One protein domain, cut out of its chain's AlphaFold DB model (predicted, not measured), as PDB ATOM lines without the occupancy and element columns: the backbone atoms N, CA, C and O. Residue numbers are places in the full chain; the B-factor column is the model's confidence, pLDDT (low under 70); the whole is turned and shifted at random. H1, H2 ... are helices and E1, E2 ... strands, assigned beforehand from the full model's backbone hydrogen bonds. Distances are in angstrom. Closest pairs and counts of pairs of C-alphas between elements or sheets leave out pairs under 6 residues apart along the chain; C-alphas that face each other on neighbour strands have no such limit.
ATOM      1  N   ILE A   4      13.462  87.506   9.681       91.44
ATOM      2  CA  ILE A   4      14.299  86.308   9.799       91.44
ATOM      3  C   ILE A   4      13.378  85.108   9.990       91.44
ATOM      4  O   ILE A   4      12.751  84.952  11.033       91.44
ATOM      5  N   LEU A   5      13.323  84.238   8.988       91.62
ATOM      6  CA  LEU A   5      12.663  82.945   9.079       91.62
ATOM      7  C   LEU A   5      13.679  81.906   9.563       91.62
ATOM      8  O   LEU A   5      14.487  81.408   8.773       91.62
ATOM      9  N   SER A   6      13.631  81.573  10.855       93.56
ATOM     10  CA  SER A   6      14.432  80.477  11.400       93.56
ATOM     11  C   SER A   6      13.781  79.133  11.102       93.56
ATOM     12  O   SER A   6      12.645  78.872  11.503       93.56
ATOM     13  N   SER A   7      14.508  78.244  10.421       92.06
ATOM     14  CA  SER A   7      14.004  76.895  10.134       92.06
ATOM     15  C   SER A   7      13.748  76.079  11.392       92.06
ATOM     16  O   SER A   7      12.906  75.192  11.354       92.06
ATOM     17  N   LYS A   8      14.461  76.339  12.492       90.00
ATOM     18  CA  LYS A   8      14.240  75.628  13.749       90.00
ATOM     19  C   LYS A   8      12.890  76.017  14.345       90.00
ATOM     20  O   LYS A   8      12.020  75.165  14.454       90.00
ATOM     21  N   GLU A   9      12.698  77.307  14.609       89.88
ATOM     22  CA  GLU A   9      11.454  77.834  15.183       89.88
ATOM     23  C   GLU A   9      10.237  77.494  14.318       89.88
ATOM     24  O   GLU A   9       9.219  77.027  14.824       89.88
ATOM     25  N   PHE A  10      10.358  77.668  12.998       92.81
ATOM     26  CA  PHE A  10       9.280  77.343  12.071       92.81
ATOM     27  C   PHE A  10       8.938  75.849  12.066       92.81
ATOM     28  O   PHE A  10       7.763  75.492  12.122       92.81
ATOM     29  N   LEU A  11       9.940  74.966  11.968       91.62
ATOM     30  CA  LEU A  11       9.681  73.528  11.881       91.62
ATOM     31  C   LEU A  11       9.169  72.956  13.201       91.62
ATOM     32  O   LEU A  11       8.314  72.079  13.161       91.62
ATOM     33  N   ASP A  12       9.633  73.469  14.340       88.06
ATOM     34  CA  ASP A  12       9.110  73.083  15.652       88.06
ATOM     35  C   ASP A  12       7.616  73.450  15.756       88.06
ATOM     36  O   ASP A  12       6.795  72.603  16.113       88.06
ATOM     37  N   ALA A  13       7.235  74.664  15.332       87.56
ATOM     38  CA  ALA A  13       5.833  75.091  15.277       87.56
ATOM     39  C   ALA A  13       4.997  74.258  14.286       87.56
ATOM     40  O   ALA A  13       3.888  73.825  14.607       87.56
ATOM     41  N   TYR A  14       5.535  73.984  13.093       89.88
ATOM     42  CA  TYR A  14       4.854  73.180  12.078       89.88
ATOM     43  C   TYR A  14       4.624  71.735  12.538       89.88
ATOM     44  O   TYR A  14       3.532  71.199  12.355       89.88
ATOM     45  N   TYR A  15       5.614  71.103  13.172       87.56
ATOM     46  CA  TYR A  15       5.469  69.739  13.677       87.56
ATOM     47  C   TYR A  15       4.510  69.656  14.864       87.56
ATOM     48  O   TYR A  15       3.710  68.722  14.908       87.56
ATOM     49  N   ALA A  16       4.515  70.648  15.761       84.44
ATOM     50  CA  ALA A  16       3.515  70.749  16.822       84.44
ATOM     51  C   ALA A  16       2.094  70.886  16.249       84.44
ATOM     52  O   ALA A  16       1.169  70.219  16.713       84.44
ATOM     53  N   TYR A  17       1.920  71.680  15.186       85.25
ATOM     54  CA  TYR A  17       0.654  71.762  14.457       85.25
ATOM     55  C   TYR A  17       0.254  70.412  13.843       85.25
ATOM     56  O   TYR A  17      -0.870  69.958  14.056       85.25
ATOM     57  N   GLU A  18       1.151  69.733  13.120       84.56
ATOM     58  CA  GLU A  18       0.853  68.423  12.522       84.56
ATOM     59  C   GLU A  18       0.485  67.363  13.572       84.56
ATOM     60  O   GLU A  18      -0.369  66.508  13.323       84.56
ATOM     61  N   GLU A  19       1.133  67.387  14.737       80.88
ATOM     62  CA  GLU A  19       0.833  66.493  15.855       80.88
ATOM     63  C   GLU A  19      -0.520  66.826  16.495       80.88
ATOM     64  O   GLU A  19      -1.358  65.935  16.641       80.88
ATOM     65  N   GLY A  20      -0.797  68.108  16.748       75.44
ATOM     66  CA  GLY A  20      -2.095  68.579  17.234       75.44
ATOM     67  C   GLY A  20      -3.252  68.203  16.302       75.44
ATOM     68  O   GLY A  20      -4.300  67.761  16.770       75.44
ATOM     69  N   GLN A  21      -3.057  68.272  14.980       74.56
ATOM     70  CA  GLN A  21      -4.052  67.812  14.000       74.56
ATOM     71  C   GLN A  21      -4.288  66.297  14.082       74.56
ATOM     72  O   GLN A  21      -5.429  65.849  13.987       74.56
ATOM     73  N   LYS A  22      -3.240  65.488  14.289       69.12
ATOM     74  CA  LYS A  22      -3.375  64.027  14.446       69.12
ATOM     75  C   LYS A  22      -4.099  63.661  15.739       69.12
ATOM     76  O   LYS A  22      -4.954  62.779  15.719       69.12
ATOM     77  N   CYS A  23      -3.783  64.339  16.839       62.09
ATOM     78  CA  CYS A  23      -4.416  64.109  18.134       62.09
ATOM     79  C   CYS A  23      -5.867  64.613  18.169       62.09
ATOM     80  O   CYS A  23      -6.741  63.891  18.636       62.09
ATOM     81  N   GLY A  24      -6.151  65.793  17.607       54.88
ATOM     82  CA  GLY A  24      -7.507  66.346  17.492       54.88
ATOM     83  C   GLY A  24      -8.392  65.639  16.456       54.88
ATOM     84  O   GLY A  24      -9.615  65.678  16.554       54.88
ATOM     85  N   ALA A  25      -7.802  64.944  15.477       50.75
ATOM     86  CA  ALA A  25      -8.530  64.016  14.608       50.75
ATOM     87  C   ALA A  25      -8.828  62.669  15.294       50.75
ATOM     88  O   ALA A  25      -9.722  61.946  14.853       50.75
ATOM     89  N   ALA A  26      -8.085  62.321  16.351       42.72
ATOM     90  CA  ALA A  26      -8.258  61.086  17.110       42.72
ATOM     91  C   ALA A  26      -9.199  61.245  18.317       42.72
ATOM     92  O   ALA A  26      -9.892  60.288  18.648       42.72
ATOM     93  N   ASN A  27      -9.275  62.436  18.919       39.94
ATOM     94  CA  ASN A  27     -10.126  62.735  20.069       39.94
ATOM     95  C   ASN A  27     -10.873  64.058  19.856       39.94
ATOM     96  O   ASN A  27     -10.277  65.064  19.475       39.94
ATOM     97  N   SER A  28     -12.180  64.058  20.128       42.16
ATOM     98  CA  SER A  28     -12.975  65.275  20.311       42.16
ATOM     99  C   SER A  28     -12.243  66.244  21.242       42.16
ATOM    100  O   SER A  28     -11.667  65.813  22.234       42.16
ATOM    101  N   TYR A  29     -12.287  67.538  20.916       44.50
ATOM    102  CA  TYR A  29     -11.601  68.673  21.558       44.50
ATOM    103  C   TYR A  29     -11.844  68.878  23.078       44.50
ATOM    104  O   TYR A  29     -11.500  69.937  23.597       44.50
ATOM    105  N   ASP A  30     -12.407  67.901  23.788       47.94
ATOM    106  CA  ASP A  30     -12.820  68.003  25.192       47.94
ATOM    107  C   ASP A  30     -11.745  67.565  26.212       47.94
ATOM    108  O   ASP A  30     -11.910  67.871  27.387       47.94
ATOM    109  N   ASP A  31     -10.635  66.927  25.801       42.19
ATOM    110  CA  ASP A  31      -9.675  66.288  26.736       42.19
ATOM    111  C   ASP A  31      -8.202  66.754  26.596       42.19
ATOM    112  O   ASP A  31      -7.274  65.975  26.825       42.19
ATOM    113  N   PHE A  32      -7.934  68.005  26.204       43.50
ATOM    114  CA  PHE A  32      -6.577  68.560  26.339       43.50
ATOM    115  C   PHE A  32      -6.461  69.365  27.638       43.50
ATOM    116  O   PHE A  32      -7.086  70.413  27.765       43.50
ATOM    117  N   ASP A  33      -5.651  68.869  28.580       44.50
ATOM    118  CA  ASP A  33      -5.294  69.577  29.813       44.50
ATOM    119  C   ASP A  33      -4.534  70.877  29.484       44.50
ATOM    120  O   ASP A  33      -3.447  70.852  28.899       44.50
ATOM    121  N   ASP A  34      -5.099  72.006  29.916       48.00
ATOM    122  CA  ASP A  34      -4.616  73.387  29.740       48.00
ATOM    123  C   ASP A  34      -3.229  73.675  30.380       48.00
ATOM    124  O   ASP A  34      -2.764  74.812  30.379       48.00
ATOM    125  N   GLU A  35      -2.542  72.680  30.952       47.91
ATOM    126  CA  GLU A  35      -1.326  72.881  31.761       47.91
ATOM    127  C   GLU A  35       0.001  72.871  30.976       47.91
ATOM    128  O   GLU A  35       1.035  73.226  31.544       47.91
ATOM    129  N   TYR A  36       0.014  72.495  29.690       46.28
ATOM    130  CA  TYR A  36       1.264  72.371  28.911       46.28
ATOM    131  C   TYR A  36       1.567  73.525  27.945       46.28
ATOM    132  O   TYR A  36       2.664  73.563  27.388       46.28
ATOM    133  N   PHE A  37       0.645  74.473  27.766       42.38
ATOM    134  CA  PHE A  37       0.815  75.602  26.853       42.38
ATOM    135  C   PHE A  37       0.525  76.920  27.567       42.38
ATOM    136  O   PHE A  37      -0.475  77.049  28.268       42.38
ATOM    137  N   ASP A  38       1.388  77.918  27.370       44.47
ATOM    138  CA  ASP A  38       1.041  79.302  27.692       44.47
ATOM    139  C   ASP A  38      -0.230  79.657  26.901       44.47
ATOM    140  O   ASP A  38      -0.292  79.436  25.688       44.47
ATOM    141  N   GLY A  39      -1.273  80.141  27.580       39.28
ATOM    142  CA  GLY A  39      -2.639  80.237  27.048       39.28
ATOM    143  C   GLY A  39      -2.770  81.043  25.748       39.28
ATOM    144  O   GLY A  39      -3.738  80.865  25.013       39.28
ATOM    145  N   SER A  40      -1.781  81.874  25.402       46.56
ATOM    146  CA  SER A  40      -1.725  82.551  24.103       46.56
ATOM    147  C   SER A  40      -1.337  81.646  22.927       46.56
ATOM    148  O   SER A  40      -1.777  81.903  21.812       46.56
ATOM    149  N   GLU A  41      -0.541  80.594  23.135       43.72
ATOM    150  CA  GLU A  41      -0.130  79.663  22.070       43.72
ATOM    151  C   GLU A  41      -1.227  78.630  21.750       43.72
ATOM    152  O   GLU A  41      -1.342  78.177  20.610       43.72
ATOM    153  N   PHE A  42      -2.097  78.315  22.716       43.50
ATOM    154  CA  PHE A  42      -3.178  77.334  22.555       43.50
ATOM    155  C   PHE A  42      -4.383  77.871  21.759       43.50
ATOM    156  O   PHE A  42      -4.911  77.185  20.878       43.50
ATOM    157  N   ASP A  43      -4.782  79.127  21.994       44.03
ATOM    158  CA  ASP A  43      -5.824  79.807  21.201       44.03
ATOM    159  C   ASP A  43      -5.400  80.022  19.739       44.03
ATOM    160  O   ASP A  43      -6.232  80.083  18.826       44.03
ATOM    161  N   LEU A  44      -4.090  80.081  19.505       50.97
ATOM    162  CA  LEU A  44      -3.484  80.108  18.183       50.97
ATOM    163  C   LEU A  44      -3.718  78.792  17.445       50.97
ATOM    164  O   LEU A  44      -4.232  78.825  16.331       50.97
ATOM    165  N   ILE A  45      -3.426  77.653  18.085       52.84
ATOM    166  CA  ILE A  45      -3.573  76.301  17.517       52.84
ATOM    167  C   ILE A  45      -5.036  75.983  17.165       52.84
ATOM    168  O   ILE A  45      -5.289  75.396  16.110       52.84
ATOM    169  N   LYS A  46      -6.010  76.416  17.981       51.72
ATOM    170  CA  LYS A  46      -7.450  76.203  17.716       51.72
ATOM    171  C   LYS A  46      -7.973  76.945  16.479       51.72
ATOM    172  O   LYS A  46      -8.953  76.501  15.884       51.72
ATOM    173  N   ASN A  47      -7.335  78.049  16.085       61.62
ATOM    174  CA  ASN A  47      -7.757  78.883  14.953       61.62
ATOM    175  C   ASN A  47      -6.934  78.657  13.675       61.62
ATOM    176  O   ASN A  47      -7.188  79.315  12.662       61.62
ATOM    177  N   ILE A  48      -5.965  77.735  13.688       70.06
ATOM    178  CA  ILE A  48      -5.223  77.372  12.477       70.06
ATOM    179  C   ILE A  48      -6.139  76.524  11.587       70.06
ATOM    180  O   ILE A  48      -6.695  75.527  12.063       70.06
ATOM    181  N   PRO A  49      -6.296  76.868  10.295       75.25
ATOM    182  CA  PRO A  49      -7.026  76.028   9.357       75.25
ATOM    183  C   PRO A  49      -6.529  74.576   9.406       75.25
ATOM    184  O   PRO A  49      -5.335  74.319   9.559       75.25
ATOM    185  N   GLN A  50      -7.435  73.609   9.290       78.81
ATOM    186  CA  GLN A  50      -7.056  72.195   9.292       78.81
ATOM    187  C   GLN A  50      -6.389  71.799   7.971       78.81
ATOM    188  O   GLN A  50      -6.740  72.311   6.910       78.81
ATOM    189  N   SER A  51      -5.490  70.813   8.034       81.06
ATOM    190  CA  SER A  51      -4.857  70.184   6.861       81.06
ATOM    191  C   SER A  51      -4.037  71.121   5.958       81.06
ATOM    192  O   SER A  51      -3.966  70.889   4.751       81.06
ATOM    193  N   LEU A  52      -3.397  72.150   6.520       88.75
ATOM    194  CA  LEU A  52      -2.469  72.990   5.762       88.75
ATOM    195  C   LEU A  52      -1.225  72.191   5.357       88.75
ATOM    196  O   LEU A  52      -0.599  71.509   6.175       88.75
ATOM    197  N   THR A  53      -0.824  72.311   4.093       92.88
ATOM    198  CA  THR A  53       0.508  71.892   3.643       92.88
ATOM    199  C   THR A  53       1.587  72.764   4.293       92.88
ATOM    200  O   THR A  53       1.311  73.867   4.753       92.88
ATOM    201  N   GLU A  54       2.848  72.315   4.303       94.69
ATOM    202  CA  GLU A  54       3.947  73.081   4.917       94.69
ATOM    203  C   GLU A  54       4.089  74.507   4.344       94.69
ATOM    204  O   GLU A  54       4.422  75.428   5.082       94.69
ATOM    205  N   LEU A  55       3.814  74.713   3.049       95.25
ATOM    206  CA  LEU A  55       3.863  76.051   2.439       95.25
ATOM    207  C   LEU A  55       2.680  76.926   2.854       95.25
ATOM    208  O   LEU A  55       2.868  78.102   3.144       95.25
ATOM    209  N   GLU A  56       1.476  76.361   2.909       93.75
ATOM    210  CA  GLU A  56       0.296  77.103   3.365       93.75
ATOM    211  C   GLU A  56       0.420  77.448   4.855       93.75
ATOM    212  O   GLU A  56       0.087  78.557   5.270       93.75
ATOM    213  N   TYR A  57       0.982  76.535   5.653       92.94
ATOM    214  CA  TYR A  57       1.314  76.803   7.047       92.94
ATOM    215  C   TYR A  57       2.412  77.864   7.175       92.94
ATOM    216  O   TYR A  57       2.323  78.716   8.051       92.94
ATOM    217  N   LEU A  58       3.421  77.869   6.296       93.62
ATOM    218  CA  LEU A  58       4.438  78.924   6.262       93.62
ATOM    219  C   LEU A  58       3.829  80.301   6.001       93.62
ATOM    220  O   LEU A  58       4.172  81.248   6.707       93.62
ATOM    221  N   GLN A  59       2.916  80.403   5.034       93.12
ATOM    222  CA  GLN A  59       2.206  81.650   4.765       93.12
ATOM    223  C   GLN A  59       1.456  82.130   6.015       93.12
ATOM    224  O   GLN A  59       1.666  83.255   6.463       93.12
ATOM    225  N   PHE A  60       0.659  81.248   6.626       90.75
ATOM    226  CA  PHE A  60      -0.076  81.550   7.855       90.75
ATOM    227  C   PHE A  60       0.859  81.963   9.005       90.75
ATOM    228  O   PHE A  60       0.606  82.946   9.699       90.75
ATOM    229  N   TYR A  61       1.965  81.238   9.192       90.31
ATOM    230  CA  TYR A  61       2.963  81.505  10.227       90.31
ATOM    231  C   TYR A  61       3.586  82.897  10.065       90.31
ATOM    232  O   TYR A  61       3.714  83.639  11.038       90.31
ATOM    233  N   MET A  62       3.946  83.273   8.836       90.81
ATOM    234  CA  MET A  62       4.514  84.586   8.531       90.81
ATOM    235  C   MET A  62       3.488  85.710   8.737       90.81
ATOM    236  O   MET A  62       3.798  86.689   9.417       90.81
ATOM    237  N   GLU A  63       2.257  85.547   8.246       89.75
ATOM    238  CA  GLU A  63       1.165  86.508   8.464       89.75
ATOM    239  C   GLU A  63       0.901  86.724   9.963       89.75
ATOM    240  O   GLU A  63       0.783  87.859  10.429       89.75
ATOM    241  N   HIS A  64       0.901  85.642  10.747       85.69
ATOM    242  CA  HIS A  64       0.710  85.709  12.192       85.69
ATOM    243  C   HIS A  64       1.854  86.436  12.919       85.69
ATOM    244  O   HIS A  64       1.627  87.154  13.892       85.69
ATOM    245  N   LYS A  65       3.092  86.312  12.426       86.38
ATOM    246  CA  LYS A  65       4.254  87.065  12.929       86.38
ATOM    247  C   LYS A  65       4.273  88.532  12.465       86.38
ATOM    248  O   LYS A  65       5.231  89.244  12.757       86.38
ATOM    249  N   GLY A  66       3.229  88.999  11.772       86.44
ATOM    250  CA  GLY A  66       3.123  90.366  11.260       86.44
ATOM    251  C   GLY A  66       4.035  90.640  10.064       86.44
ATOM    252  O   GLY A  66       4.381  91.793   9.806       86.44
ATOM    253  N   VAL A  67       4.460  89.588   9.362       87.12
ATOM    254  CA  VAL A  67       5.318  89.670   8.178       87.12
ATOM    255  C   VAL A  67       4.458  89.945   6.946       87.12
ATOM    256  O   VAL A  67       3.320  89.483   6.860       87.12
ATOM    257  N   SER A  68       4.978  90.724   5.995       85.50
ATOM    258  CA  SER A  68       4.235  91.052   4.777       85.50
ATOM    259  C   SER A  68       4.076  89.825   3.870       85.50
ATOM    260  O   SER A  68       4.914  88.921   3.852       85.50
ATOM    261  N   SER A  69       3.022  89.821   3.051       86.69
ATOM    262  CA  SER A  69       2.851  88.815   1.996       86.69
ATOM    263  C   SER A  69       3.987  88.854   0.963       86.69
ATOM    264  O   SER A  69       4.320  87.826   0.383       86.69
ATOM    265  N   GLU A  70       4.616  90.019   0.771       88.56
ATOM    266  CA  GLU A  70       5.748  90.204  -0.147       88.56
ATOM    267  C   GLU A  70       6.960  89.348   0.256       88.56
ATOM    268  O   GLU A  70       7.590  88.736  -0.602       88.56
ATOM    269  N   ASP A  71       7.257  89.224   1.554       88.75
ATOM    270  CA  ASP A  71       8.359  88.378   2.028       88.75
ATOM    271  C   ASP A  71       8.088  86.888   1.733       88.75
ATOM    272  O   ASP A  71       8.985  86.146   1.316       88.75
ATOM    273  N   TYR A  72       6.839  86.438   1.888       91.06
ATOM    274  CA  TYR A  72       6.441  85.080   1.505       91.06
ATOM    275  C   TYR A  72       6.568  84.853  -0.012       91.06
ATOM    276  O   TYR A  72       7.095  83.822  -0.447       91.06
ATOM    277  N   ASP A  73       6.185  85.838  -0.826       90.88
ATOM    278  CA  ASP A  73       6.366  85.790  -2.278       90.88
ATOM    279  C   ASP A  73       7.852  85.716  -2.662       90.88
ATOM    280  O   ASP A  73       8.220  84.923  -3.535       90.88
ATOM    281  N   ILE A  74       8.736  86.447  -1.971       90.81
ATOM    282  CA  ILE A  74      10.195  86.356  -2.150       90.81
ATOM    283  C   ILE A  74      10.690  84.942  -1.835       90.81
ATOM    284  O   ILE A  74      11.487  84.383  -2.600       90.81
ATOM    285  N   PHE A  75      10.212  84.325  -0.749       92.69
ATOM    286  CA  PHE A  75      10.547  82.939  -0.420       92.69
ATOM    287  C   PHE A  75      10.127  81.984  -1.549       92.69
ATOM    288  O   PHE A  75      10.951  81.202  -2.040       92.69
ATOM    289  N   LEU A  76       8.876  82.071  -2.012       92.44
ATOM    290  CA  LEU A  76       8.359  81.218  -3.085       92.44
ATOM    291  C   LEU A  76       9.113  81.422  -4.403       92.44
ATOM    292  O   LEU A  76       9.471  80.438  -5.061       92.44
ATOM    293  N   LYS A  77       9.393  82.680  -4.763       91.50
ATOM    294  CA  LYS A  77      10.160  83.073  -5.955       91.50
ATOM    295  C   LYS A  77      11.573  82.486  -5.904       91.50
ATOM    296  O   LYS A  77      12.025  81.883  -6.879       91.50
ATOM    297  N   THR A  78      12.241  82.600  -4.755       92.44
ATOM    298  CA  THR A  78      13.632  82.163  -4.557       92.44
ATOM    299  C   THR A  78      13.760  80.646  -4.531       92.44
ATOM    300  O   THR A  78      14.612  80.081  -5.214       92.44
ATOM    301  N   PHE A  79      12.911  79.955  -3.766       93.44
ATOM    302  CA  PHE A  79      13.043  78.515  -3.530       93.44
ATOM    303  C   PHE A  79      12.140  77.653  -4.415       93.44
ATOM    304  O   PHE A  79      12.159  76.427  -4.290       93.44
ATOM    305  N   LYS A  80      11.393  78.264  -5.344       90.81
ATOM    306  CA  LYS A  80      10.552  77.594  -6.352       90.81
ATOM    307  C   LYS A  80       9.594  76.565  -5.749       90.81
ATOM    308  O   LYS A  80       9.516  75.428  -6.214       90.81
ATOM    309  N   GLY A  81       8.904  76.959  -4.680       86.81
ATOM    310  CA  GLY A  81       7.935  76.108  -3.981       86.81
ATOM    311  C   GLY A  81       8.557  74.953  -3.186       86.81
ATOM    312  O   GLY A  81       7.871  73.989  -2.857       86.81
ATOM    313  N   LYS A  82       9.859  75.001  -2.880       92.81
ATOM    314  CA  LYS A  82      10.446  74.091  -1.892       92.81
ATOM    315  C   LYS A  82      10.031  74.505  -0.489       92.81
ATOM    316  O   LYS A  82      10.038  75.683  -0.156       92.81
ATOM    317  N   THR A  83       9.746  73.510   0.337       94.69
ATOM    318  CA  THR A  83       9.423  73.710   1.747       94.69
ATOM    319  C   THR A  83      10.686  73.875   2.597       94.69
ATOM    320  O   THR A  83      11.775  73.449   2.190       94.69
ATOM    321  N   VAL A  84      10.563  74.461   3.788       93.50
ATOM    322  CA  VAL A  84      11.692  74.681   4.710       93.50
ATOM    323  C   VAL A  84      12.316  73.346   5.134       93.50
ATOM    324  O   VAL A  84      13.542  73.195   5.133       93.50
ATOM    325  N   SER A  85      11.493  72.327   5.390       93.44
ATOM    326  CA  SER A  85      11.934  70.971   5.720       93.44
ATOM    327  C   SER A  85      12.713  70.331   4.568       93.44
ATOM    328  O   SER A  85      13.737  69.677   4.789       93.44
ATOM    329  N   SER A  86      12.283  70.562   3.322       93.25
ATOM    330  CA  SER A  86      12.972  70.096   2.116       93.25
ATOM    331  C   SER A  86      14.346  70.754   1.963       93.25
ATOM    332  O   SER A  86      15.331  70.058   1.697       93.25
ATOM    333  N   LEU A  87      14.446  72.066   2.213       93.12
ATOM    334  CA  LEU A  87      15.716  72.802   2.211       93.12
ATOM    335  C   LEU A  87      16.677  72.259   3.278       93.12
ATOM    336  O   LEU A  87      17.804  71.867   2.952       93.12
ATOM    337  N   LYS A  88      16.220  72.144   4.532       92.25
ATOM    338  CA  LYS A  88      17.022  71.617   5.650       92.25
ATOM    339  C   LYS A  88      17.492  70.185   5.384       92.25
ATOM    340  O   LYS A  88      18.672  69.869   5.568       92.25
ATOM    341  N   ARG A  89      16.605  69.323   4.871       92.06
ATOM    342  CA  ARG A  89      16.924  67.934   4.495       92.06
ATOM    343  C   ARG A  89      17.967  67.869   3.383       92.06
ATOM    344  O   ARG A  89      18.891  67.060   3.468       92.06
ATOM    345  N   LYS A  90      17.839  68.712   2.355       92.25
ATOM    346  CA  LYS A  90      18.773  68.770   1.224       92.25
ATOM    347  C   LYS A  90      20.174  69.156   1.680       92.25
ATOM    348  O   LYS A  90      21.133  68.472   1.332       92.25
ATOM    349  N   LEU A  91      20.292  70.207   2.489       90.94
ATOM    350  CA  LEU A  91      21.580  70.672   3.002       90.94
ATOM    351  C   LEU A  91      22.240  69.661   3.939       90.94
ATOM    352  O   LEU A  91      23.448  69.439   3.851       90.94
ATOM    353  N   SER A  92      21.448  69.006   4.787       90.62
ATOM    354  CA  SER A  92      21.949  68.055   5.785       90.62
ATOM    355  C   SER A  92      22.273  66.676   5.192       90.62
ATOM    356  O   SER A  92      22.876  65.833   5.864       90.62
ATOM    357  N   PHE A  93      21.919  66.421   3.927       90.75
ATOM    358  CA  PHE A  93      22.029  65.106   3.301       90.75
ATOM    359  C   PHE A  93      23.460  64.540   3.348       90.75
ATOM    360  O   PHE A  93      24.405  65.106   2.795       90.75
ATOM    361  N   GLY A  94      23.613  63.387   4.007       86.81
ATOM    362  CA  GLY A  94      24.889  62.683   4.166       86.81
ATOM    363  C   GLY A  94      25.826  63.246   5.242       86.81
ATOM    364  O   GLY A  94      26.839  62.614   5.522       86.81
ATOM    365  N   THR A  95      25.500  64.384   5.867       84.75
ATOM    366  CA  THR A  95      26.349  65.021   6.895       84.75
ATOM    367  C   THR A  95      26.117  64.465   8.302       84.75
ATOM    368  O   THR A  95      27.024  64.503   9.126       84.75
ATOM    369  N   LYS A  96      24.915  63.926   8.568       83.19
ATOM    370  CA  LYS A  96      24.413  63.562   9.911       83.19
ATOM    371  C   LYS A  96      24.343  64.737  10.903       83.19
ATOM    372  O   LYS A  96      24.169  64.496  12.092       83.19
ATOM    373  N   LEU A  97      24.466  65.976  10.429       84.19
ATOM    374  CA  LEU A  97      24.341  67.174  11.253       84.19
ATOM    375  C   LEU A  97      22.900  67.679  11.230       84.19
ATOM    376  O   LEU A  97      22.242  67.628  10.188       84.19
ATOM    377  N   SER A  98      22.431  68.197  12.363       86.25
ATOM    378  CA  SER A  98      21.210  69.000  12.415       86.25
ATOM    379  C   SER A  98      21.588  70.448  12.142       86.25
ATOM    380  O   SER A  98      21.904  71.186  13.068       86.25
ATOM    381  N   LEU A  99      21.636  70.820  10.864       88.50
ATOM    382  CA  LEU A  99      21.965  72.185  10.464       88.50
ATOM    383  C   LEU A  99      20.824  73.135  10.835       88.50
ATOM    384  O   LEU A  99      19.657  72.833  10.560       88.50
ATOM    385  N   ASP A 100      21.182  74.289  11.376       90.69
ATOM    386  CA  ASP A 100      20.279  75.417  11.524       90.69
ATOM    387  C   ASP A 100      20.372  76.271  10.258       90.69
ATOM    388  O   ASP A 100      21.455  76.553   9.735       90.69
ATOM    389  N   VAL A 101      19.210  76.590   9.696       93.12
ATOM    390  CA  VAL A 101      19.080  77.368   8.463       93.12
ATOM    391  C   VAL A 101      18.202  78.565   8.765       93.12
ATOM    392  O   VAL A 101      17.024  78.381   9.070       93.12
ATOM    393  N   ASP A 102      18.757  79.762   8.644       94.50
ATOM    394  CA  ASP A 102      18.013  81.006   8.792       94.50
ATOM    395  C   ASP A 102      17.956  81.725   7.445       94.50
ATOM    396  O   ASP A 102      18.942  81.804   6.703       94.50
ATOM    397  N   LEU A 103      16.771  82.232   7.120       93.88
ATOM    398  CA  LEU A 103      16.497  82.945   5.880       93.88
ATOM    399  C   LEU A 103      16.128  84.378   6.227       93.88
ATOM    400  O   LEU A 103      15.080  84.620   6.819       93.88
ATOM    401  N   VAL A 104      16.979  85.326   5.854       92.88
ATOM    402  CA  VAL A 104      16.662  86.748   5.980       92.88
ATOM    403  C   VAL A 104      16.135  87.229   4.638       92.88
ATOM    404  O   VAL A 104      16.868  87.259   3.647       92.88
ATOM    405  N   LEU A 105      14.850  87.562   4.611       89.00
ATOM    406  CA  LEU A 105      14.140  87.999   3.413       89.00
ATOM    407  C   LEU A 105      14.357  89.513   3.271       89.00
ATOM    408  O   LEU A 105      14.062  90.291   4.183       89.00
ATOM    409  N   GLY A 106      15.035  89.908   2.192       76.25
ATOM    410  CA  GLY A 106      15.441  91.285   1.928       76.25
ATOM    411  C   GLY A 106      14.483  91.997   0.978       76.25
ATOM    412  O   GLY A 106      13.905  91.373   0.100       76.25
ATOM    413  N   GLN A 107      14.382  93.322   1.102       71.00
ATOM    414  CA  GLN A 107      13.490  94.151   0.273       71.00
ATOM    415  C   GLN A 107      13.916  94.241  -1.206       71.00
ATOM    416  O   GLN A 107      13.118  94.637  -2.047       71.00
ATOM    417  N   ASP A 108      15.152  93.847  -1.526       76.38
ATOM    418  CA  ASP A 108      15.725  93.899  -2.877       76.38
ATOM    419  C   ASP A 108      15.614  92.547  -3.616       76.38
ATOM    420  O   ASP A 108      16.536  92.158  -4.335       76.38
ATOM    421  N   ASP A 109      14.551  91.768  -3.372       79.31
ATOM    422  CA  ASP A 109      14.352  90.414  -3.933       79.31
ATOM    423  C   ASP A 109      15.536  89.452  -3.702       79.31
ATOM    424  O   ASP A 109      15.756  88.473  -4.431       79.31
ATOM    425  N   SER A 110      16.311  89.733  -2.654       87.12
ATOM    426  CA  SER A 110      17.447  88.930  -2.240       87.12
ATOM    427  C   SER A 110      17.135  88.193  -0.949       87.12
ATOM    428  O   SER A 110      16.449  88.694  -0.058       87.12
ATOM    429  N   VAL A 111      17.665  86.980  -0.844       92.25
ATOM    430  CA  VAL A 111      17.575  86.183   0.378       92.25
ATOM    431  C   VAL A 111      18.973  85.983   0.921       92.25
ATOM    432  O   VAL A 111      19.818  85.369   0.265       92.25
ATOM    433  N   LEU A 112      19.220  86.470   2.135       92.75
ATOM    434  CA  LEU A 112      20.406  86.084   2.881       92.75
ATOM    435  C   LEU A 112      20.142  84.719   3.526       92.75
ATOM    436  O   LEU A 112      19.318  84.551   4.418       92.75
ATOM    437  N   PHE A 113      20.865  83.736   3.015       92.81
ATOM    438  CA  PHE A 113      20.828  82.338   3.385       92.81
ATOM    439  C   PHE A 113      21.956  82.038   4.370       92.81
ATOM    440  O   PHE A 113      23.133  81.961   3.988       92.81
ATOM    441  N   VAL A 114      21.598  81.868   5.638       92.38
ATOM    442  CA  VAL A 114      22.532  81.575   6.723       92.38
ATOM    443  C   VAL A 114      22.411  80.107   7.093       92.38
ATOM    444  O   VAL A 114      21.315  79.592   7.285       92.38
ATOM    445  N   VAL A 115      23.545  79.418   7.170       91.69
ATOM    446  CA  VAL A 115      23.600  78.043   7.662       91.69
ATOM    447  C   VAL A 115      24.626  77.962   8.766       91.69
ATOM    448  O   VAL A 115      25.797  78.283   8.540       91.69
ATOM    449  N   SER A 116      24.185  77.483   9.918       91.62
ATOM    450  CA  SER A 116      24.984  77.334  11.119       91.62
ATOM    451  C   SER A 116      24.860  75.921  11.690       91.62
ATOM    452  O   SER A 116      23.916  75.173  11.435       91.62
ATOM    453  N   TYR A 117      25.896  75.515  12.410       89.12
ATOM    454  CA  TYR A 117      25.933  74.304  13.212       89.12
ATOM    455  C   TYR A 117      27.014  74.469  14.271       89.12
ATOM    456  O   TYR A 117      28.092  74.979  13.974       89.12
ATOM    457  N   SER A 118      26.755  74.010  15.487       87.44
ATOM    458  CA  SER A 118      27.775  73.944  16.526       87.44
ATOM    459  C   SER A 118      27.526  72.737  17.415       87.44
ATOM    460  O   SER A 118      26.408  72.535  17.884       87.44
ATOM    461  N   ASP A 119      28.573  71.959  17.653       86.00
ATOM    462  CA  ASP A 119      28.669  71.000  18.753       86.00
ATOM    463  C   ASP A 119      29.978  71.238  19.528       86.00
ATOM    464  O   ASP A 119      30.668  72.239  19.306       86.00
ATOM    465  N   ASP A 120      30.305  70.328  20.446       83.75
ATOM    466  CA  ASP A 120      31.525  70.398  21.256       83.75
ATOM    467  C   ASP A 120      32.821  70.208  20.432       83.75
ATOM    468  O   ASP A 120      33.906  70.524  20.911       83.75
ATOM    469  N   ASP A 121      32.738  69.702  19.195       82.62
ATOM    470  CA  ASP A 121      33.886  69.321  18.362       82.62
ATOM    471  C   ASP A 121      34.140  70.305  17.204       82.62
ATOM    472  O   ASP A 121      35.293  70.575  16.831       82.62
ATOM    473  N   ILE A 122      33.071  70.812  16.589       83.94
ATOM    474  CA  ILE A 122      33.101  71.659  15.400       83.94
ATOM    475  C   ILE A 122      32.002  72.723  15.452       83.94
ATOM    476  O   ILE A 122      30.833  72.443  15.711       83.94
ATOM    477  N   SER A 123      32.376  73.949  15.091       84.62
ATOM    478  CA  SER A 123      31.415  74.978  14.707       84.62
ATOM    479  C   SER A 123      31.561  75.306  13.227       84.62
ATOM    480  O   SER A 123      32.656  75.308  12.653       84.62
ATOM    481  N   PHE A 124      30.427  75.547  12.595       85.19
ATOM    482  CA  PHE A 124      30.283  75.866  11.194       85.19
ATOM    483  C   PHE A 124      29.310  77.030  11.075       85.19
ATOM    484  O   PHE A 124      28.194  76.967  11.582       85.19
ATOM    485  N   HIS A 125      29.713  78.074  10.361       87.62
ATOM    486  CA  HIS A 125      28.849  79.202  10.045       87.62
ATOM    487  C   HIS A 125      29.100  79.658   8.621       87.62
ATOM    488  O   HIS A 125      30.246  79.787   8.179       87.62
ATOM    489  N   SER A 126      28.033  79.903   7.872       86.25
ATOM    490  CA  SER A 126      28.163  80.417   6.520       86.25
ATOM    491  C   SER A 126      26.986  81.268   6.091       86.25
ATOM    492  O   SER A 126      25.840  80.939   6.380       86.25
ATOM    493  N   GLN A 127      27.285  82.327   5.347       88.81
ATOM    494  CA  GLN A 127      26.313  83.311   4.881       88.81
ATOM    495  C   GLN A 127      26.426  83.486   3.377       88.81
ATOM    496  O   GLN A 127      27.531  83.512   2.823       88.81
ATOM    497  N   ARG A 128      25.278  83.563   2.703       90.62
ATOM    498  CA  ARG A 128      25.210  83.692   1.247       90.62
ATOM    499  C   ARG A 128      24.024  84.536   0.840       90.62
ATOM    500  O   ARG A 128      22.941  84.318   1.356       90.62
ATOM    501  N   TYR A 129      24.203  85.409  -0.134       91.56
ATOM    502  CA  TYR A 129      23.097  86.103  -0.774       91.56
ATOM    503  C   TYR A 129      22.633  85.311  -1.988       91.56
ATOM    504  O   TYR A 129      23.451  84.862  -2.792       91.56
ATOM    505  N   LEU A 130      21.327  85.117  -2.111       93.00
ATOM    506  CA  LEU A 130      20.682  84.588  -3.303       93.00
ATOM    507  C   LEU A 130      19.978  85.754  -3.988       93.00
ATOM    508  O   LEU A 130      19.086  86.352  -3.396       93.00
ATOM    509  N   TYR A 131      20.391  86.066  -5.212       90.44
ATOM    510  CA  TYR A 131      19.774  87.089  -6.045       90.44
ATOM    511  C   TYR A 131      18.918  86.390  -7.087       90.44
ATOM    512  O   TYR A 131      19.430  85.784  -8.035       90.44
ATOM    513  N   THR A 132      17.607  86.416  -6.874       82.69
ATOM    514  CA  THR A 132      16.685  85.584  -7.644       82.69
ATOM    515  C   THR A 132      16.564  86.043  -9.093       82.69
ATOM    516  O   THR A 132      16.580  85.203  -9.996       82.69
ATOM    517  N   ASP A 133      16.537  87.354  -9.329       86.25
ATOM    518  CA  ASP A 133      16.411  87.922 -10.676       86.25
ATOM    519  C   ASP A 133      17.685  87.752 -11.503       86.25
ATOM    520  O   ASP A 133      17.631  87.301 -12.649       86.25
ATOM    521  N   ASP A 134      18.843  87.995 -10.890       86.94
ATOM    522  CA  ASP A 134      20.141  87.783 -11.540       86.94
ATOM    523  C   ASP A 134      20.511  86.295 -11.627       86.94
ATOM    524  O   ASP A 134      21.451  85.908 -12.326       86.94
ATOM    525  N   ARG A 135      19.766  85.437 -10.917       90.75
ATOM    526  CA  ARG A 135      20.004  83.994 -10.799       90.75
ATOM    527  C   ARG A 135      21.432  83.718 -10.332       90.75
ATOM    528  O   ARG A 135      22.095  82.801 -10.829       90.75
ATOM    529  N   THR A 136      21.903  84.510  -9.373       90.81
ATOM    530  CA  THR A 136      23.250  84.402  -8.810       90.81
ATOM    531  C   THR A 136      23.216  84.092  -7.318       90.81
ATOM    532  O   THR A 136      22.285  84.451  -6.601       90.81
ATOM    533  N   ALA A 137      24.235  83.380  -6.844       91.50
ATOM    534  CA  ALA A 137      24.471  83.152  -5.425       91.50
ATOM    535  C   ALA A 137      25.849  83.696  -5.047       91.50
ATOM    536  O   ALA A 137      26.846  83.286  -5.638       91.50
ATOM    537  N   GLN A 138      25.923  84.576  -4.054       89.19
ATOM    538  CA  GLN A 138      27.165  85.167  -3.564       89.19
ATOM    539  C   GLN A 138      27.499  84.637  -2.168       89.19
ATOM    540  O   GLN A 138      26.712  84.796  -1.244       89.19
ATOM    541  N   HIS A 139      28.662  84.011  -1.988       84.69
ATOM    542  CA  HIS A 139      29.101  83.480  -0.692       84.69
ATOM    543  C   HIS A 139      29.853  84.528   0.126       84.69
ATOM    544  O   HIS A 139      31.058  84.664  -0.028       84.69
ATOM    545  N   ASP A 140      29.169  85.227   1.019       75.19
ATOM    546  CA  ASP A 140      29.756  86.343   1.761       75.19
ATOM    547  C   ASP A 140      30.766  85.903   2.834       75.19
ATOM    548  O   ASP A 140      31.888  86.403   2.898       75.19
ATOM    549  N   SER A 141      30.411  84.904   3.646       72.31
ATOM    550  CA  SER A 141      31.285  84.432   4.720       72.31
ATOM    551  C   SER A 141      31.224  82.917   4.907       72.31
ATOM    552  O   SER A 141      30.212  82.250   4.658       72.31
ATOM    553  N   PHE A 142      32.357  82.351   5.322       72.56
ATOM    554  CA  PHE A 142      32.493  80.940   5.651       72.56
ATOM    555  C   PHE A 142      33.495  80.774   6.788       72.56
ATOM    556  O   PHE A 142      34.674  81.093   6.635       72.56
ATOM    557  N   GLN A 143      33.026  80.270   7.922       72.75
ATOM    558  CA  GLN A 143      33.820  80.072   9.122       72.75
ATOM    559  C   GLN A 143      33.645  78.636   9.601       72.75
ATOM    560  O   GLN A 143      32.533  78.118   9.684       72.75
ATOM    561  N   ILE A 144      34.772  77.988   9.888       74.19
ATOM    562  CA  ILE A 144      34.803  76.687  10.545       74.19
ATOM    563  C   ILE A 144      35.824  76.778  11.661       74.19
ATOM    564  O   ILE A 144      36.996  77.062  11.400       74.19
ATOM    565  N   THR A 145      35.394  76.491  12.883       77.75
ATOM    566  CA  THR A 145      36.306  76.235  13.997       77.75
ATOM    567  C   THR A 145      36.244  74.758  14.345       77.75
ATOM    568  O   THR A 145      35.189  74.130  14.285       77.75
ATOM    569  N   ARG A 146      37.397  74.180  14.667       75.31
ATOM    570  CA  ARG A 146      37.528  72.765  15.004       75.31
ATOM    571  C   ARG A 146      38.371  72.647  16.265       75.31
ATOM    572  O   ARG A 146      39.454  73.229  16.296       75.31
ATOM    573  N   HIS A 147      37.917  71.875  17.247       74.00
ATOM    574  CA  HIS A 147      38.736  71.537  18.409       74.00
ATOM    575  C   HIS A 147      39.942  70.668  18.000       74.00
ATOM    576  O   HIS A 147      39.881  69.908  17.030       74.00
ATOM    577  N   GLU A 148      41.076  70.810  18.692       64.69
ATOM    578  CA  GLU A 148      42.344  70.163  18.300       64.69
ATOM    579  C   GLU A 148      42.257  68.626  18.298       64.69
ATOM    580  O   GLU A 148      42.833  67.984  17.416       64.69
ATOM    581  N   ASP A 149      41.430  68.061  19.182       66.31
ATOM    582  CA  ASP A 149      41.205  66.616  19.341       66.31
ATOM    583  C   ASP A 149      40.112  66.045  18.416       66.31
ATOM    584  O   ASP A 149      39.755  64.867  18.485       66.31
ATOM    585  N   CYS A 150      39.573  66.873  17.519       60.12
ATOM    586  CA  CYS A 150      38.446  66.516  16.670       60.12
ATOM    587  C   CYS A 150      38.783  65.339  15.735       60.12
ATOM    588  O   CYS A 150      39.696  65.394  14.896       60.12
ATOM    589  N   SER A 151      37.997  64.268  15.875       58.09
ATOM    590  CA  SER A 151      38.160  63.005  15.154       58.09
ATOM    591  C   SER A 151      38.039  63.143  13.625       58.09
ATOM    592  O   SER A 151      37.412  64.058  13.085       58.09
ATOM    593  N   SER A 152      38.567  62.157  12.891       64.50
ATOM    594  CA  SER A 152      38.405  62.031  11.429       64.50
ATOM    595  C   SER A 152      36.943  61.907  10.963       64.50
ATOM    596  O   SER A 152      36.686  61.970   9.760       64.50
ATOM    597  N   LYS A 153      35.982  61.776  11.889       68.25
ATOM    598  CA  LYS A 153      34.529  61.729  11.654       68.25
ATOM    599  C   LYS A 153      34.013  62.929  10.857       68.25
ATOM    600  O   LYS A 153      33.099  62.769  10.057       68.25
ATOM    601  N   TYR A 154      34.606  64.104  11.061       71.75
ATOM    602  CA  TYR A 154      34.189  65.357  10.424       71.75
ATOM    603  C   TYR A 154      34.946  65.647   9.117       71.75
ATOM    604  O   TYR A 154      34.715  66.668   8.457       71.75
ATOM    605  N   ALA A 155      35.838  64.737   8.701       69.88
ATOM    606  CA  ALA A 155      36.454  64.810   7.388       69.88
ATOM    607  C   ALA A 155      35.356  64.822   6.310       69.88
ATOM    608  O   ALA A 155      34.344  64.137   6.416       69.88
ATOM    609  N   TYR A 156      35.561  65.608   5.253       78.88
ATOM    610  CA  TYR A 156      34.657  65.727   4.100       78.88
ATOM    611  C   TYR A 156      33.353  66.513   4.300       78.88
ATOM    612  O   TYR A 156      32.696  66.778   3.291       78.88
ATOM    613  N   LEU A 157      33.009  66.982   5.508       82.31
ATOM    614  CA  LEU A 157      31.790  67.781   5.722       82.31
ATOM    615  C   LEU A 157      31.690  68.992   4.793       82.31
ATOM    616  O   LEU A 157      30.674  69.172   4.128       82.31
ATOM    617  N   GLY A 158      32.769  69.769   4.653       80.56
ATOM    618  CA  GLY A 158      32.780  70.911   3.735       80.56
ATOM    619  C   GLY A 158      32.531  70.508   2.277       80.56
ATOM    620  O   GLY A 158      31.870  71.234   1.536       80.56
ATOM    621  N   SER A 159      32.994  69.322   1.858       85.75
ATOM    622  CA  SER A 159      32.724  68.812   0.506       85.75
ATOM    623  C   SER A 159      31.267  68.371   0.355       85.75
ATOM    624  O   SER A 159      30.630  68.737  -0.626       85.75
ATOM    625  N   LEU A 160      30.710  67.651   1.331       88.31
ATOM    626  CA  LEU A 160      29.295  67.266   1.325       88.31
ATOM    627  C   LEU A 160      28.381  68.493   1.287       88.31
ATOM    628  O   LEU A 160      27.484  68.563   0.452       88.31
ATOM    629  N   PHE A 161      28.665  69.487   2.124       87.56
ATOM    630  CA  PHE A 161      27.892  70.717   2.185       87.56
ATOM    631  C   PHE A 161      27.963  71.509   0.873       87.56
ATOM    632  O   PHE A 161      26.934  71.889   0.319       87.56
ATOM    633  N   THR A 162      29.163  71.669   0.303       88.44
ATOM    634  CA  THR A 162      29.333  72.318  -1.009       88.44
ATOM    635  C   THR A 162      28.575  71.569  -2.109       88.44
ATOM    636  O   THR A 162      27.921  72.197  -2.937       88.44
ATOM    637  N   ARG A 163      28.621  70.228  -2.126       92.94
ATOM    638  CA  ARG A 163      27.853  69.422  -3.087       92.94
ATOM    639  C   ARG A 163      26.353  69.684  -2.942       92.94
ATOM    640  O   ARG A 163      25.698  69.967  -3.939       92.94
ATOM    641  N   ASN A 164      25.831  69.602  -1.720       93.06
ATOM    642  CA  ASN A 164      24.407  69.789  -1.438       93.06
ATOM    643  C   ASN A 164      23.937  71.201  -1.830       93.06
ATOM    644  O   ASN A 164      22.848  71.345  -2.381       93.06
ATOM    645  N   LEU A 165      24.781  72.222  -1.629       92.06
ATOM    646  CA  LEU A 165      24.531  73.584  -2.104       92.06
ATOM    647  C   LEU A 165      24.489  73.684  -3.628       92.06
ATOM    648  O   LEU A 165      23.566  74.286  -4.158       92.06
ATOM    649  N   ILE A 166      25.451  73.089  -4.341       93.31
ATOM    650  CA  ILE A 166      25.457  73.096  -5.814       93.31
ATOM    651  C   ILE A 166      24.171  72.466  -6.362       93.31
ATOM    652  O   ILE A 166      23.592  72.981  -7.317       93.31
ATOM    653  N   GLU A 167      23.717  71.368  -5.757       94.31
ATOM    654  CA  GLU A 167      22.448  70.742  -6.129       94.31
ATOM    655  C   GLU A 167      21.257  71.656  -5.832       94.31
ATOM    656  O   GLU A 167      20.416  71.849  -6.705       94.31
ATOM    657  N   LEU A 168      21.194  72.252  -4.636       93.62
ATOM    658  CA  LEU A 168      20.131  73.195  -4.281       93.62
ATOM    659  C   LEU A 168      20.080  74.371  -5.264       93.62
ATOM    660  O   LEU A 168      19.010  74.701  -5.762       93.62
ATOM    661  N   TYR A 169      21.230  74.962  -5.582       94.19
ATOM    662  CA  TYR A 169      21.361  76.064  -6.529       94.19
ATOM    663  C   TYR A 169      20.876  75.706  -7.920       94.19
ATOM    664  O   TYR A 169      20.124  76.474  -8.517       94.19
ATOM    665  N   ASP A 170      21.235  74.532  -8.430       92.81
ATOM    666  CA  ASP A 170      20.729  74.103  -9.727       92.81
ATOM    667  C   ASP A 170      19.209  73.858  -9.703       92.81
ATOM    668  O   ASP A 170      18.529  74.248 -10.650       92.81
ATOM    669  N   GLU A 171      18.669  73.292  -8.613       91.94
ATOM    670  CA  GLU A 171      17.231  73.040  -8.433       91.94
ATOM    671  C   GLU A 171      16.404  74.327  -8.327       91.94
ATOM    672  O   GLU A 171      15.327  74.420  -8.917       91.94
ATOM    673  N   ILE A 172      16.899  75.339  -7.611       92.19
ATOM    674  CA  ILE A 172      16.241  76.652  -7.538       92.19
ATOM    675  C   ILE A 172      16.587  77.530  -8.752       92.19
ATOM    676  O   ILE A 172      16.001  78.583  -8.974       92.19
ATOM    677  N   GLY A 173      17.459  77.055  -9.643       90.94
ATOM    678  CA  GLY A 173      17.786  77.676 -10.923       90.94
ATOM    679  C   GLY A 173      18.718  78.878 -10.843       90.94
ATOM    680  O   GLY A 173      18.638  79.735 -11.723       90.94
ATOM    681  N   ILE A 174      19.612  78.908  -9.859       92.69
ATOM    682  CA  ILE A 174      20.816  79.739  -9.885       92.69
ATOM    683  C   ILE A 174      21.715  79.268 -11.037       92.69
ATOM    684  O   ILE A 174      21.972  78.073 -11.215       92.69
ATOM    685  N   ASP A 175      22.191  80.218 -11.833       91.69
ATOM    686  CA  ASP A 175      23.091  79.983 -12.959       91.69
ATOM    687  C   ASP A 175      24.547  80.252 -12.592       91.69
ATOM    688  O   ASP A 175      25.436  79.599 -13.141       91.69
ATOM    689  N   GLN A 176      24.810  81.173 -11.663       90.94
ATOM    690  CA  GLN A 176      26.164  81.578 -11.298       90.94
ATOM    691  C   GLN A 176      26.370  81.569  -9.785       90.94
ATOM    692  O   GLN A 176      25.564  82.096  -9.031       90.94
ATOM    693  N   ILE A 177      27.486  80.992  -9.349       90.62
ATOM    694  CA  ILE A 177      27.975  81.098  -7.976       90.62
ATOM    695  C   ILE A 177      29.176  82.032  -7.986       90.62
ATOM    696  O   ILE A 177      30.110  81.811  -8.761       90.62
ATOM    697  N   THR A 178      29.168  83.009  -7.094       86.56
ATOM    698  CA  THR A 178      30.259  83.941  -6.839       86.56
ATOM    699  C   THR A 178      30.771  83.717  -5.424       86.56
ATOM    700  O   THR A 178      30.014  83.740  -4.459       86.56
ATOM    701  N   ILE A 179      32.071  83.495  -5.288       79.69
ATOM    702  CA  ILE A 179      32.764  83.501  -4.002       79.69
ATOM    703  C   ILE A 179      33.532  84.825  -3.936       79.69
ATOM    704  O   ILE A 179      34.601  84.899  -4.553       79.69
ATOM    705  N   PRO A 180      32.991  85.884  -3.297       68.06
ATOM    706  CA  PRO A 180      33.745  87.096  -3.023       68.06
ATOM    707  C   PRO A 180      34.990  86.727  -2.221       68.06
ATOM    708  O   PRO A 180      35.002  85.779  -1.435       68.06
ATOM    709  N   ASN A 181      36.077  87.433  -2.491       63.19
ATOM    710  CA  ASN A 181      37.341  87.169  -1.828       63.19
ATOM    711  C   ASN A 181      37.186  87.561  -0.349       63.19
ATOM    712  O   ASN A 181      36.854  88.709  -0.057       63.19
ATOM    713  N   PRO A 182      37.378  86.621   0.583       52.91
ATOM    714  CA  PRO A 182      38.698  86.498   1.190       52.91
ATOM    715  C   PRO A 182      39.049  85.025   1.480       52.91
ATOM    716  O   PRO A 182      38.243  84.128   1.264       52.91
ATOM    717  N   ILE A 183      40.226  84.781   2.063       46.38
ATOM    718  CA  ILE A 183      40.681  83.526   2.697       46.38
ATOM    719  C   ILE A 183      41.729  82.764   1.869       46.38
ATOM    720  O   ILE A 183      41.455  81.896   1.035       46.38
ATOM    721  N   ASP A 184      42.969  83.032   2.262       44.34
ATOM    722  CA  ASP A 184      44.224  82.303   2.058       44.34
ATOM    723  C   ASP A 184      44.133  80.760   1.997       44.34
ATOM    724  O   ASP A 184      44.982  80.083   1.416       44.34
ATOM    725  N   VAL A 185      43.086  80.173   2.578       49.72
ATOM    726  CA  VAL A 185      42.938  78.728   2.825       49.72
ATOM    727  C   VAL A 185      42.139  77.998   1.722       49.72
ATOM    728  O   VAL A 185      42.102  76.768   1.689       49.72
ATOM    729  N   GLY A 186      41.522  78.712   0.767       58.19
ATOM    730  CA  GLY A 186      40.559  78.121  -0.184       58.19
ATOM    731  C   GLY A 186      40.906  78.205  -1.676       58.19
ATOM    732  O   GLY A 186      40.418  77.390  -2.460       58.19
ATOM    733  N   THR A 187      41.762  79.143  -2.092       65.44
ATOM    734  CA  THR A 187      42.023  79.484  -3.510       65.44
ATOM    735  C   THR A 187      42.325  78.271  -4.394       65.44
ATOM    736  O   THR A 187      41.705  78.063  -5.443       65.44
ATOM    737  N   ARG A 188      43.252  77.412  -3.955       67.69
ATOM    738  CA  ARG A 188      43.624  76.199  -4.697       67.69
ATOM    739  C   ARG A 188      42.451  75.224  -4.818       67.69
ATOM    740  O   ARG A 188      42.302  74.584  -5.858       67.69
ATOM    741  N   LEU A 189      41.620  75.114  -3.780       74.56
ATOM    742  CA  LEU A 189      40.467  74.215  -3.748       74.56
ATOM    743  C   LEU A 189      39.346  74.706  -4.670       74.56
ATOM    744  O   LEU A 189      38.841  73.899  -5.450       74.56
ATOM    745  N   TRP A 190      39.021  76.002  -4.667       78.12
ATOM    746  CA  TRP A 190      37.997  76.577  -5.550       78.12
ATOM    747  C   TRP A 190      38.354  76.408  -7.032       78.12
ATOM    748  O   TRP A 190      37.560  75.889  -7.824       78.12
ATOM    749  N   LEU A 191      39.594  76.730  -7.404       75.88
ATOM    750  CA  LEU A 191      40.095  76.532  -8.767       75.88
ATOM    751  C   LEU A 191      40.149  75.046  -9.158       75.88
ATOM    752  O   LEU A 191      39.771  74.660 -10.269       75.88
ATOM    753  N   ALA A 192      40.577  74.172  -8.237       76.06
ATOM    754  CA  ALA A 192      40.572  72.731  -8.471       76.06
ATOM    755  C   ALA A 192      39.150  72.203  -8.717       76.06
ATOM    756  O   ALA A 192      38.956  71.383  -9.625       76.06
ATOM    757  N   MET A 193      38.176  72.711  -7.960       81.19
ATOM    758  CA  MET A 193      36.761  72.364  -8.040       81.19
ATOM    759  C   MET A 193      36.112  72.825  -9.352       81.19
ATOM    760  O   MET A 193      35.278  72.116  -9.907       81.19
ATOM    761  N   GLY A 194      36.586  73.931  -9.928       80.62
ATOM    762  CA  GLY A 194      36.210  74.367 -11.273       80.62
ATOM    763  C   GLY A 194      35.730  75.804 -11.383       80.62
ATOM    764  O   GLY A 194      35.374  76.221 -12.493       80.62
ATOM    765  N   PHE A 195      35.780  76.546 -10.281       82.50
ATOM    766  CA  PHE A 195      35.641  77.988 -10.305       82.50
ATOM    767  C   PHE A 195      36.755  78.617 -11.145       82.50
ATOM    768  O   PHE A 195      37.839  78.051 -11.316       82.50
ATOM    769  N   VAL A 196      36.470  79.780 -11.709       75.75
ATOM    770  CA  VAL A 196      37.430  80.589 -12.454       75.75
ATOM    771  C   VAL A 196      37.498  81.970 -11.828       75.75
ATOM    772  O   VAL A 196      36.553  82.403 -11.179       75.75
ATOM    773  N   VAL A 277      34.144  82.805  -9.806       84.75
ATOM    774  CA  VAL A 277      32.848  82.551 -10.431       84.75
ATOM    775  C   VAL A 277      32.764  81.138 -10.988       84.75
ATOM    776  O   VAL A 277      33.708  80.598 -11.579       84.75
ATOM    777  N   ALA A 278      31.603  80.520 -10.828       88.81
ATOM    778  CA  ALA A 278      31.259  79.288 -11.513       88.81
ATOM    779  C   ALA A 278      29.875  79.396 -12.137       88.81
ATOM    780  O   ALA A 278      28.900  79.679 -11.454       88.81
ATOM    781  N   ASN A 279      29.791  79.117 -13.435       90.75
ATOM    782  CA  ASN A 279      28.538  79.005 -14.153       90.75
ATOM    783  C   ASN A 279      28.041  77.554 -14.060       90.75
ATOM    784  O   ASN A 279      28.590  76.635 -14.680       90.75
ATOM    785  N   LEU A 280      26.976  77.354 -13.290       90.88
ATOM    786  CA  LEU A 280      26.320  76.071 -13.092       90.88
ATOM    787  C   LEU A 280      25.675  75.532 -14.360       90.88
ATOM    788  O   LEU A 280      25.417  74.339 -14.405       90.88
ATOM    789  N   LYS A 281      25.438  76.319 -15.411       89.00
ATOM    790  CA  LYS A 281      24.958  75.824 -16.715       89.00
ATOM    791  C   LYS A 281      26.092  75.442 -17.667       89.00
ATOM    792  O   LYS A 281      25.841  74.771 -18.668       89.00
ATOM    793  N   CYS A 282      27.348  75.766 -17.348       88.50
ATOM    794  CA  CYS A 282      28.499  75.394 -18.166       88.50
ATOM    795  C   CYS A 282      28.831  73.890 -18.037       88.50
ATOM    796  O   CYS A 282      29.287  73.443 -16.976       88.50
ATOM    797  N   PRO A 283      28.731  73.082 -19.118       89.69
ATOM    798  CA  PRO A 283      29.007  71.643 -19.048       89.69
ATOM    799  C   PRO A 283      30.451  71.315 -18.656       89.69
ATOM    800  O   PRO A 283      30.725  70.270 -18.067       89.69
ATOM    801  N   ILE A 284      31.397  72.197 -18.993       86.81
ATOM    802  CA  ILE A 284      32.807  72.026 -18.635       86.81
ATOM    803  C   ILE A 284      32.993  72.205 -17.126       86.81
ATOM    804  O   ILE A 284      33.723  71.419 -16.526       86.81
ATOM    805  N   GLN A 285      32.336  73.191 -16.506       87.75
ATOM    806  CA  GLN A 285      32.422  73.408 -15.059       87.75
ATOM    807  C   GLN A 285      31.686  72.315 -14.278       87.75
ATOM    808  O   GLN A 285      32.285  71.770 -13.357       87.75
ATOM    809  N   ARG A 286      30.504  71.857 -14.729       91.56
ATOM    810  CA  ARG A 286      29.839  70.654 -14.174       91.56
ATOM    811  C   ARG A 286      30.765  69.440 -14.136       91.56
ATOM    812  O   ARG A 286      30.980  68.850 -13.088       91.56
ATOM    813  N   LYS A 287      31.440  69.130 -15.248       90.75
ATOM    814  CA  LYS A 287      32.421  68.027 -15.288       90.75
ATOM    815  C   LYS A 287      33.589  68.214 -14.315       90.75
ATOM    816  O   LYS A 287      34.181  67.223 -13.884       90.75
ATOM    817  N   LYS A 288      33.982  69.458 -14.015       90.06
ATOM    818  CA  LYS A 288      35.030  69.742 -13.025       90.06
ATOM    819  C   LYS A 288      34.518  69.512 -11.602       90.06
ATOM    820  O   LYS A 288      35.239  68.852 -10.857       90.06
ATOM    821  N   PHE A 289      33.296  69.946 -11.284       91.75
ATOM    822  CA  PHE A 289      32.630  69.618 -10.024       91.75
ATOM    823  C   PHE A 289      32.553  68.102  -9.839       91.75
ATOM    824  O   PHE A 289      33.074  67.575  -8.860       91.75
ATOM    825  N   ASP A 290      32.035  67.383 -10.835       93.06
ATOM    826  CA  ASP A 290      31.873  65.928 -10.763       93.06
ATOM    827  C   ASP A 290      33.194  65.216 -10.479       93.06
ATOM    828  O   ASP A 290      33.252  64.293  -9.670       93.06
ATOM    829  N   ARG A 291      34.271  65.652 -11.142       91.75
ATOM    830  CA  ARG A 291      35.612  65.111 -10.912       91.75
ATOM    831  C   ARG A 291      36.101  65.417  -9.499       91.75
ATOM    832  O   ARG A 291      36.602  64.518  -8.842       91.75
ATOM    833  N   TYR A 292      35.933  66.651  -9.028       90.06
ATOM    834  CA  TYR A 292      36.388  67.070  -7.703       90.06
ATOM    835  C   TYR A 292      35.793  66.221  -6.571       90.06
ATOM    836  O   TYR A 292      36.519  65.860  -5.639       90.06
ATOM    837  N   PHE A 293      34.497  65.900  -6.654       90.88
ATOM    838  CA  PHE A 293      33.816  65.056  -5.669       90.88
ATOM    839  C   PHE A 293      34.199  63.579  -5.816       90.88
ATOM    840  O   PHE A 293      34.509  62.936  -4.813       90.88
ATOM    841  N   LYS A 294      34.308  63.065  -7.050       90.75
ATOM    842  CA  LYS A 294      34.778  61.691  -7.306       90.75
ATOM    843  C   LYS A 294      36.192  61.439  -6.789       90.75
ATOM    844  O   LYS A 294      36.421  60.414  -6.161       90.75
ATOM    845  N   ASP A 295      37.109  62.388  -6.978       88.19
ATOM    846  CA  ASP A 295      38.492  62.303  -6.480       88.19
ATOM    847  C   ASP A 295      38.559  62.235  -4.936       88.19
ATOM    848  O   ASP A 295      39.596  61.896  -4.370       88.19
ATOM    849  N   ARG A 296      37.454  62.556  -4.247       86.00
ATOM    850  CA  ARG A 296      37.277  62.471  -2.788       86.00
ATOM    851  C   ARG A 296      36.372  61.314  -2.358       86.00
ATOM    852  O   ARG A 296      35.947  61.289  -1.210       86.00
TER     853      ARG A 296
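Overview. This is residues 4 to 196 and 277 to 296 of the 323 residues of an uncharacterized protein of Rickettsiales bacterium (UniProt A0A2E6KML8). A twisted sheet of seven strands makes a wall, with H4, H5 and H6 packed over one face; H1 reaches away beyond its E1 end toward H2 and a loose loop, and H7 and H8 sit by its E7 end. The printed part has 213 residues, with eight named helices and seven named strands in the order E1 H1 H2 H3 H4 H5 E2 E3 E4 E5 H6 E6 H7 E7 H8. The sheet runs E1 E2 E3 E4 E5 E6 E7 and is mixed, as is the class, helices and strands. The whole is only just compact, close to loose, with a radius of gyration of the C-alphas of 20.1 A and spans of 64 by 44 by 26 A.

Arrangement. E1, residues 4 to 6, is the antiparallel neighbour of E2, residues 100 to 105; N 5 and O 103 are within hydrogen-bond range at 2.8 A. H1, residues 7 to 26, only grazes the sheet, with its residues 7 to 9. H2, residues 39 to 46, is close to H1 but not clearly touching; their closest C-alphas, of Tyr 17 and Ile 45, are 6.9 A apart. H3, residues 54 to 64, and H4, residues 69 to 79, form a helical hairpin at a shallow tilt of 30 degrees, with the C-alphas of Gln 59 and Tyr 72 closest at 6.4 A. H5, residues 84 to 92, touches H1's residues 7 to 11 alone, closest at the C-alphas of Ser 7 and Val 84, 6.3 A. E2, E3 (residues 110 to 118), E4 (residues 122 to 131) and E5 (residues 136 to 146) form a meander, each strand the antiparallel neighbour of the one before; N 102 and O 114 are 2.9 A apart, N 113 and O 128 2.7 A, N 125 and O 143 2.9 A. E5, H6 (residues 157 to 172) and E6 (residues 176 to 179) form a strand-helix-strand unit, two parallel neighbour strands with a helix between, its crossover right-handed; N 178 and O 137 are 2.8 A apart. H4, H5 and H6 lie on the same face, giving two layers, at heights over the sheet of 8.7, 9.6 and 9.0 A. E7, residues 277 to 279, is antiparallel to E6, with N 278 and O 177 2.9 A apart. H7, residues 187 to 193, touches residues 288 to 292 alone of H8, residues 283 to 294, about perpendicular at 78 degrees; the C-alphas of Met 193 and Tyr 292 are closest, 5.3 A. Every O i to N i+4 pair is within range in H1 and H3 to H8, but 2 of 4 in H2.

Along the chain. E1 begins at C-alpha 4 (14.299, 86.308, 9.799). H1 is 28.2 A long, H6 22.3 A, E4 29.6 A and E5 30.1 A. H8 ends at C-alpha 294 (34.778, 61.691, -7.306).

Size, cuts and confidence. The C-alphas farthest apart, of Asp 30 and Arg 188, are 64.4 A apart. Residues 197 to 276 are not printed, and C-alphas 196 and 277 are 5.4 A apart. The link H1 to H2 is long, 12 residues; residues 35 to 41, of which 39 to 41 belong to H2, stand free. pLDDT is under 70 at residues 22 to 47, 148 to 153, 155 and 180 to 188.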